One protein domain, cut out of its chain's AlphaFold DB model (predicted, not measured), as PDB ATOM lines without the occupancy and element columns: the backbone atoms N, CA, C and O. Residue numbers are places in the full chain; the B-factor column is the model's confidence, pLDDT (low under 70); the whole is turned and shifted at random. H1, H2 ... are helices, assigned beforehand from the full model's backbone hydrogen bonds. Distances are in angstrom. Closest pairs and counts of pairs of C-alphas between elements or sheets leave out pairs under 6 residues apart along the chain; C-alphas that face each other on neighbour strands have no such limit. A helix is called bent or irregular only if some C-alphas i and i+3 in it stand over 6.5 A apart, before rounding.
ATOM      1  N   ALA A  15      28.078  36.738  25.500       89.94
ATOM      2  CA  ALA A  15      29.138  36.260  26.379       89.94
ATOM      3  C   ALA A  15      30.371  35.833  25.573       89.94
ATOM      4  O   ALA A  15      31.458  36.352  25.807       89.94
ATOM      5  N   ALA A  16      30.195  34.986  24.559       90.88
ATOM      6  CA  ALA A  16      31.292  34.562  23.699       90.88
ATOM      7  C   ALA A  16      31.872  35.715  22.869       90.88
ATOM      8  O   ALA A  16      33.086  35.826  22.743       90.88
ATOM      9  N   LEU A  17      31.058  36.650  22.369       90.75
ATOM     10  CA  LEU A  17      31.596  37.838  21.690       90.75
ATOM     11  C   LEU A  17      32.473  38.691  22.616       90.75
ATOM     12  O   LEU A  17      33.520  39.181  22.192       90.75
ATOM     13  N   LYS A  18      32.064  38.870  23.877       91.31
ATOM     14  CA  LYS A  18      32.849  39.594  24.884       91.31
ATOM     15  C   LYS A  18      34.155  38.861  25.188       91.31
ATOM     16  O   LYS A  18      35.210  39.486  25.146       91.31
ATOM     17  N   THR A  19      34.088  37.556  25.435       93.25
ATOM     18  CA  THR A  19      35.264  36.738  25.742       93.25
ATOM     19  C   THR A  19      36.252  36.711  24.572       93.25
ATOM     20  O   THR A  19      37.446  36.886  24.791       93.25
ATOM     21  N   LEU A  20      35.781  36.621  23.321       92.56
ATOM     22  CA  LEU A  20      36.649  36.675  22.137       92.56
ATOM     23  C   LEU A  20      37.439  37.987  22.061       92.56
ATOM     24  O   LEU A  20      38.614  37.991  21.711       92.56
ATOM     25  N   ARG A  21      36.799  39.114  22.400       91.38
ATOM     26  CA  ARG A  21      37.462  40.428  22.421       91.38
ATOM     27  C   ARG A  21      38.531  40.533  23.509       91.38
ATOM     28  O   ARG A  21      39.453  41.320  23.350       91.38
ATOM     29  N   GLN A  22      38.389  39.784  24.601       93.00
ATOM     30  CA  GLN A  22      39.328  39.798  25.727       93.00
ATOM     31  C   GLN A  22      40.525  38.874  25.497       93.00
ATOM     32  O   GLN A  22      41.639  39.227  25.866       93.00
ATOM     33  N   HIS A  23      40.288  37.705  24.900       92.25
ATOM     34  CA  HIS A  23      41.297  36.654  24.742       92.25
ATOM     35  C   HIS A  23      41.955  36.620  23.366       92.25
ATOM     36  O   HIS A  23      42.966  35.954  23.218       92.25
ATOM     37  N   GLY A  24      41.399  37.314  22.373       91.81
ATOM     38  CA  GLY A  24      41.980  37.391  21.038       91.81
ATOM     39  C   GLY A  24      41.489  36.305  20.069       91.81
ATOM     40  O   GLY A  24      40.829  35.332  20.461       91.81
ATOM     41  N   PRO A  25      41.753  36.490  18.761       90.50
ATOM     42  CA  PRO A  25      41.243  35.636  17.687       90.50
ATOM     43  C   PRO A  25      41.767  34.191  17.721       90.50
ATOM     44  O   PRO A  25      41.109  33.300  17.189       90.50
ATOM     45  N   GLU A  26      42.911  33.933  18.353       91.25
ATOM     46  CA  GLU A  26      43.506  32.601  18.512       91.25
ATOM     47  C   GLU A  26      42.618  31.653  19.327       91.25
ATOM     48  O   GLU A  26      42.651  30.438  19.133       91.25
ATOM     49  N   THR A  27      41.767  32.208  20.194       92.44
ATOM     50  CA  THR A  27      40.839  31.438  21.032       92.44
ATOM     51  C   THR A  27      39.523  31.103  20.339       92.44
ATOM     52  O   THR A  27      38.683  30.420  20.925       92.44
ATOM     53  N   LEU A  28      39.327  31.533  19.085       91.75
ATOM     54  CA  LEU A  28      38.048  31.422  18.381       91.75
ATOM     55  C   LEU A  28      37.509  29.986  18.343       91.75
ATOM     56  O   LEU A  28      36.335  29.779  18.633       91.75
ATOM     57  N   SER A  29      38.345  28.999  18.010       92.19
ATOM     58  CA  SER A  29      37.900  27.602  17.899       92.19
ATOM     59  C   SER A  29      37.487  27.015  19.251       92.19
ATOM     60  O   SER A  29      36.437  26.377  19.360       92.19
ATOM     61  N   ASP A  30      38.281  27.268  20.294       94.62
ATOM     62  CA  ASP A  30      37.970  26.830  21.655       94.62
ATOM     63  C   ASP A  30      36.681  27.492  22.147       94.62
ATOM     64  O   ASP A  30      35.817  26.838  22.729       94.62
ATOM     65  N   LEU A  31      36.502  28.775  21.845       94.00
ATOM     66  CA  LEU A  31      35.339  29.537  22.263       94.00
ATOM     67  C   LEU A  31      34.058  29.135  21.521       94.00
ATOM     68  O   LEU A  31      33.016  29.012  22.156       94.00
ATOM     69  N   GLN A  32      34.131  28.858  20.214       92.88
ATOM     70  CA  GLN A  32      33.018  28.288  19.440       92.88
ATOM     71  C   GLN A  32      32.572  26.944  20.026       92.88
ATOM     72  O   GLN A  32      31.380  26.679  20.186       92.88
ATOM     73  N   PHE A  33      33.538  26.094  20.379       94.00
ATOM     74  CA  PHE A  33      33.258  24.814  21.007       94.00
ATOM     75  C   PHE A  33      32.585  24.981  22.378       94.00
ATOM     76  O   PHE A  33      31.565  24.340  22.636       94.00
ATOM     77  N   LEU A  34      33.124  25.847  23.243       93.31
ATOM     78  CA  LEU A  34      32.578  26.089  24.582       93.31
ATOM     79  C   LEU A  34      31.197  26.746  24.540       93.31
ATOM     80  O   LEU A  34      30.324  26.381  25.328       93.31
ATOM     81  N   GLU A  35      30.966  27.669  23.610       92.81
ATOM     82  CA  GLU A  35      29.647  28.254  23.381       92.81
ATOM     83  C   GLU A  35      28.634  27.180  22.976       92.81
ATOM     84  O   GLU A  35      27.571  27.069  23.594       92.81
ATOM     85  N   ASN A  36      28.964  26.360  21.973       91.19
ATOM     86  CA  ASN A  36      28.077  25.296  21.515       91.19
ATOM     87  C   ASN A  36      27.804  24.277  22.627       91.19
ATOM     88  O   ASN A  36      26.662  23.877  22.820       91.19
ATOM     89  N   TRP A  37      28.817  23.903  23.410       89.31
ATOM     90  CA  TRP A  37      28.611  23.028  24.562       89.31
ATOM     91  C   TRP A  37      27.664  23.649  25.579       89.31
ATOM     92  O   TRP A  37      26.744  22.991  26.048       89.31
ATOM     93  N   THR A  38      27.875  24.909  25.943       86.81
ATOM     94  CA  THR A  38      27.105  25.537  27.023       86.81
ATOM     95  C   THR A  38      25.654  25.778  26.606       86.81
ATOM     96  O   THR A  38      24.748  25.625  27.420       86.81
ATOM     97  N   THR A  39      25.421  26.121  25.336       86.44
ATOM     98  CA  THR A  39      24.075  26.336  24.777       86.44
ATOM     99  C   THR A  39      23.354  25.029  24.446       86.44
ATOM    100  O   THR A  39      22.141  24.935  24.617       86.44
ATOM    101  N   ARG A  40      24.082  24.012  23.970       84.25
ATOM    102  CA  ARG A  40      23.555  22.700  23.568       84.25
ATOM    103  C   ARG A  40      24.489  21.601  24.083       84.25
ATOM    104  O   ARG A  40      25.317  21.084  23.326       84.25
ATOM    105  N   PRO A  41      24.367  21.222  25.366       77.94
ATOM    106  CA  PRO A  41      25.289  20.276  25.972       77.94
ATOM    107  C   PRO A  41      25.259  18.924  25.263       77.94
ATOM    108  O   PRO A  41      24.229  18.258  25.199       77.94
ATOM    109  N   SER A  42      26.419  18.510  24.756       79.12
ATOM    110  CA  SER A  42      26.653  17.167  24.236       79.12
ATOM    111  C   SER A  42      27.662  16.486  25.144       79.12
ATOM    112  O   SER A  42      28.850  16.797  25.096       79.12
ATOM    113  N   TYR A  43      27.200  15.562  25.983       86.50
ATOM    114  CA  TYR A  43      28.027  14.886  26.990       86.50
ATOM    115  C   TYR A  43      28.724  13.628  26.460       86.50
ATOM    116  O   TYR A  43      28.944  12.668  27.195       86.50
ATOM    117  N   THR A  44      29.086  13.614  25.177       93.06
ATOM    118  CA  THR A  44      29.924  12.533  24.642       93.06
ATOM    119  C   THR A  44      31.302  12.552  25.306       93.06
ATOM    120  O   THR A  44      31.786  13.607  25.722       93.06
ATOM    121  N   ALA A  45      31.971  11.399  25.362       94.19
ATOM    122  CA  ALA A  45      33.328  11.310  25.901       94.19
ATOM    123  C   ALA A  45      34.295  12.288  25.201       94.19
ATOM    124  O   ALA A  45      35.091  12.950  25.863       94.19
ATOM    125  N   ALA A  46      34.175  12.436  23.876       93.06
ATOM    126  CA  ALA A  46      34.983  13.369  23.093       93.06
ATOM    127  C   ALA A  46      34.760  14.825  23.520       93.06
ATOM    128  O   ALA A  46      35.732  15.556  23.721       93.06
ATOM    129  N   SER A  47      33.501  15.228  23.725       91.88
ATOM    130  CA  SER A  47      33.187  16.539  24.287       91.88
ATOM    131  C   SER A  47      33.856  16.682  25.652       91.88
ATOM    132  O   SER A  47      34.728  17.532  25.800       91.88
ATOM    133  N   VAL A  48      33.552  15.800  26.617       93.50
ATOM    134  CA  VAL A  48      34.102  15.835  27.992       93.50
ATOM    135  C   VAL A  48      35.619  16.058  27.999       93.50
ATOM    136  O   VAL A  48      36.122  16.957  28.680       93.50
ATOM    137  N   LEU A  49      36.343  15.298  27.177       95.81
ATOM    138  CA  LEU A  49      37.791  15.422  27.028       95.81
ATOM    139  C   LEU A  49      38.216  16.777  26.454       95.81
ATOM    140  O   LEU A  49      39.160  17.374  26.973       95.81
ATOM    141  N   ARG A  50      37.522  17.288  25.434       95.25
ATOM    142  CA  ARG A  50      37.843  18.564  24.788       95.25
ATOM    143  C   ARG A  50      37.663  19.764  25.725       95.25
ATOM    144  O   ARG A  50      38.568  20.591  25.782       95.25
ATOM    145  N   ALA A  51      36.599  19.848  26.532       93.50
ATOM    146  CA  ALA A  51      36.536  20.922  27.544       93.50
ATOM    147  C   ALA A  51      37.579  20.716  28.638       93.50
ATOM    148  O   ALA A  51      38.138  21.689  29.135       93.50
ATOM    149  N   GLY A  52      37.881  19.465  29.002       95.25
ATOM    150  CA  GLY A  52      38.965  19.168  29.934       95.25
ATOM    151  C   GLY A  52      40.326  19.657  29.431       95.25
ATOM    152  O   GLY A  52      41.113  20.183  30.216       95.25
ATOM    153  N   GLN A  53      40.599  19.518  28.132       96.75
ATOM    154  CA  GLN A  53      41.794  20.065  27.490       96.75
ATOM    155  C   GLN A  53      41.806  21.591  27.561       96.75
ATOM    156  O   GLN A  53      42.761  22.137  28.104       96.75
ATOM    157  N   ILE A  54      40.732  22.258  27.118       95.62
ATOM    158  CA  ILE A  54      40.643  23.727  27.126       95.62
ATOM    159  C   ILE A  54      40.785  24.278  28.550       95.62
ATOM    160  O   ILE A  54      41.532  25.221  28.775       95.62
ATOM    161  N   ARG A  55      40.164  23.640  29.550       94.81
ATOM    162  CA  ARG A  55      40.304  24.037  30.960       94.81
ATOM    163  C   ARG A  55      41.753  23.974  31.455       94.81
ATOM    164  O   ARG A  55      42.109  24.727  32.352       94.81
ATOM    165  N   ARG A  56      42.577  23.064  30.925       96.56
ATOM    166  CA  ARG A  56      43.997  22.947  31.297       96.56
ATOM    167  C   ARG A  56      44.884  23.920  30.527       96.56
ATOM    168  O   ARG A  56      45.812  24.456  31.115       96.56
ATOM    169  N   THR A  57      44.621  24.126  29.237       94.94
ATOM    170  CA  THR A  57      45.451  24.975  28.368       94.94
ATOM    171  C   THR A  57      45.103  26.454  28.487       94.94
ATOM    172  O   THR A  57      45.992  27.294  28.414       94.94
ATOM    173  N   ASN A  58      43.827  26.778  28.691       94.19
ATOM    174  CA  ASN A  58      43.323  28.135  28.862       94.19
ATOM    175  C   ASN A  58      42.178  28.175  29.904       94.19
ATOM    176  O   ASN A  58      40.997  28.293  29.558       94.19
ATOM    177  N   PRO A  59      42.503  28.063  31.208       94.00
ATOM    178  CA  PRO A  59      41.499  28.081  32.275       94.00
ATOM    179  C   PRO A  59      40.710  29.396  32.345       94.00
ATOM    180  O   PRO A  59      39.534  29.381  32.709       94.00
ATOM    181  N   ALA A  60      41.331  30.525  31.990       94.31
ATOM    182  CA  ALA A  60      40.685  31.835  32.013       94.31
ATOM    183  C   ALA A  60      39.549  31.919  30.980       94.31
ATOM    184  O   ALA A  60      38.438  32.308  31.331       94.31
ATOM    185  N   LEU A  61      39.785  31.435  29.753       94.25
ATOM    186  CA  LEU A  61      38.767  31.365  28.700       94.25
ATOM    187  C   LEU A  61      37.515  30.604  29.154       94.25
ATOM    188  O   LEU A  61      36.398  31.085  28.975       94.25
ATOM    189  N   MET A  62      37.706  29.435  29.779       93.56
ATOM    190  CA  MET A  62      36.623  28.594  30.306       93.56
ATOM    191  C   MET A  62      35.807  29.314  31.390       93.56
ATOM    192  O   MET A  62      34.574  29.236  31.405       93.56
ATOM    193  N   ASN A  63      36.489  30.003  32.305       92.88
ATOM    194  CA  ASN A  63      35.842  30.723  33.397       92.88
ATOM    195  C   ASN A  63      35.024  31.908  32.878       92.88
ATOM    196  O   ASN A  63      33.864  32.055  33.266       92.88
ATOM    197  N   ASP A  64      35.588  32.700  31.967       93.88
ATOM    198  CA  ASP A  64      34.950  33.909  31.448       93.88
ATOM    199  C   ASP A  64      33.690  33.594  30.639       93.88
ATOM    200  O   ASP A  64      32.648  34.220  30.859       93.88
ATOM    201  N   ILE A  65      33.738  32.582  29.758       91.69
ATOM    202  CA  ILE A  65      32.543  32.174  29.008       91.69
ATOM    203  C   ILE A  65      31.471  31.607  29.942       91.69
ATOM    204  O   ILE A  65      30.307  31.988  29.847       91.69
ATOM    205  N   THR A  66      31.847  30.761  30.905       90.06
ATOM    206  CA  THR A  66      30.889  30.165  31.850       90.06
ATOM    207  C   THR A  66      30.235  31.234  32.732       90.06
ATOM    208  O   THR A  66      29.026  31.190  32.969       90.06
ATOM    209  N   ALA A  67      31.011  32.213  33.206       90.25
ATOM    210  CA  ALA A  67      30.501  33.332  33.992       90.25
ATOM    211  C   ALA A  67      29.554  34.213  33.166       90.25
ATOM    212  O   ALA A  67      28.455  34.525  33.629       90.25
ATOM    213  N   GLY A  68      29.937  34.557  31.933       87.69
ATOM    214  CA  GLY A  68      29.106  35.355  31.030       87.69
ATOM    215  C   GLY A  68      27.786  34.668  30.667       87.69
ATOM    216  O   GLY A  68      26.743  35.316  30.642       87.69
ATOM    217  N   MET A  69      27.807  33.349  30.463       85.94
ATOM    218  CA  MET A  69      26.610  32.563  30.148       85.94
ATOM    219  C   MET A  69      25.638  32.460  31.333       85.94
ATOM    220  O   MET A  69      24.426  32.495  31.136       85.94
ATOM    221  N   ARG A  70      26.138  32.401  32.576       83.88
ATOM    222  CA  ARG A  70      25.290  32.397  33.788       83.88
ATOM    223  C   ARG A  70      24.586  33.730  34.038       83.88
ATOM    224  O   ARG A  70      23.485  33.741  34.577       83.88
ATOM    225  N   GLN A  71      25.213  34.845  33.667       72.81
ATOM    226  CA  GLN A  71      24.655  36.186  33.873       72.81
ATOM    227  C   GLN A  71      23.488  36.506  32.929       72.81
ATOM    228  O   GLN A  71      22.692  37.379  33.244       72.81
ATOM    229  N   HIS A  72      23.369  35.797  31.803       57.41
ATOM    230  CA  HIS A  72      22.315  36.011  30.804       57.41
ATOM    231  C   HIS A  72      21.062  35.140  31.025       57.41
ATOM    232  O   HIS A  72      20.095  35.258  30.282       57.41
ATOM    233  N   GLY A  73      21.090  34.236  32.011       54.59
ATOM    234  CA  GLY A  73      19.971  33.352  32.363       54.59
ATOM    235  C   GLY A  73      19.077  33.875  33.494       54.59
ATOM    236  O   GLY A  73      18.352  33.078  34.086       54.59
TER     237      GLY A  73
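What this domain is: This is residues 15 to 73 of the 74 residues of an uncharacterized protein of Acetobacter lovaniensis (UniProt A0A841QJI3). H1, H2 and H4 pack together in a triangle, and H3 reaches away to one side, its far end joined to H2 by a loop; residues 40 to 46 stick out there. The printed part has 59 residues with four named helices, H1 to H4 in order, and no named strand: all helix, compact, radius of gyration of the C-alphas 10.7 A, spans 29 by 26 by 15 A.

Where its parts are: Find C-alpha 15 at (29.138, 36.260, 26.379), where H1, residues 15 to 23, begins. H2, residues 25 to 39, runs 20.8 A; it is irregular, with C-alphas 26 and 29 7.5 A apart. H3, residues 45 to 57, runs 18.4 A, and H4, residues 59 to 71, 18.8 A to C-alpha 71 at (24.655, 36.186, 33.873).

How they stand to each other: H2 touches H1 at a shallow tilt of 24 degrees, a hairpin; look at C-alphas 16 and 35, the closest, 6.5 A apart. H4 touches H1, closest C-alphas 15 and 68, 4.7 A. H4 touches H2 at a steep tilt of 45 degrees, closest C-alphas 34 and 62, 7.4 A. H3 only just touches H2, with 3 pairs of C-alphas within 8 A, closest 30 and 54, 6.8 A; it touches H4 only at the corner. H1 and H3 are apart. Every O i to N i+4 pair is within hydrogen-bond range in H1, H3 and H4, and 9 of 11 in H2.

The domain as a whole: The printed part has no cut, and its three links are tight. Residues 72 to 73 are under 70 in pLDDT.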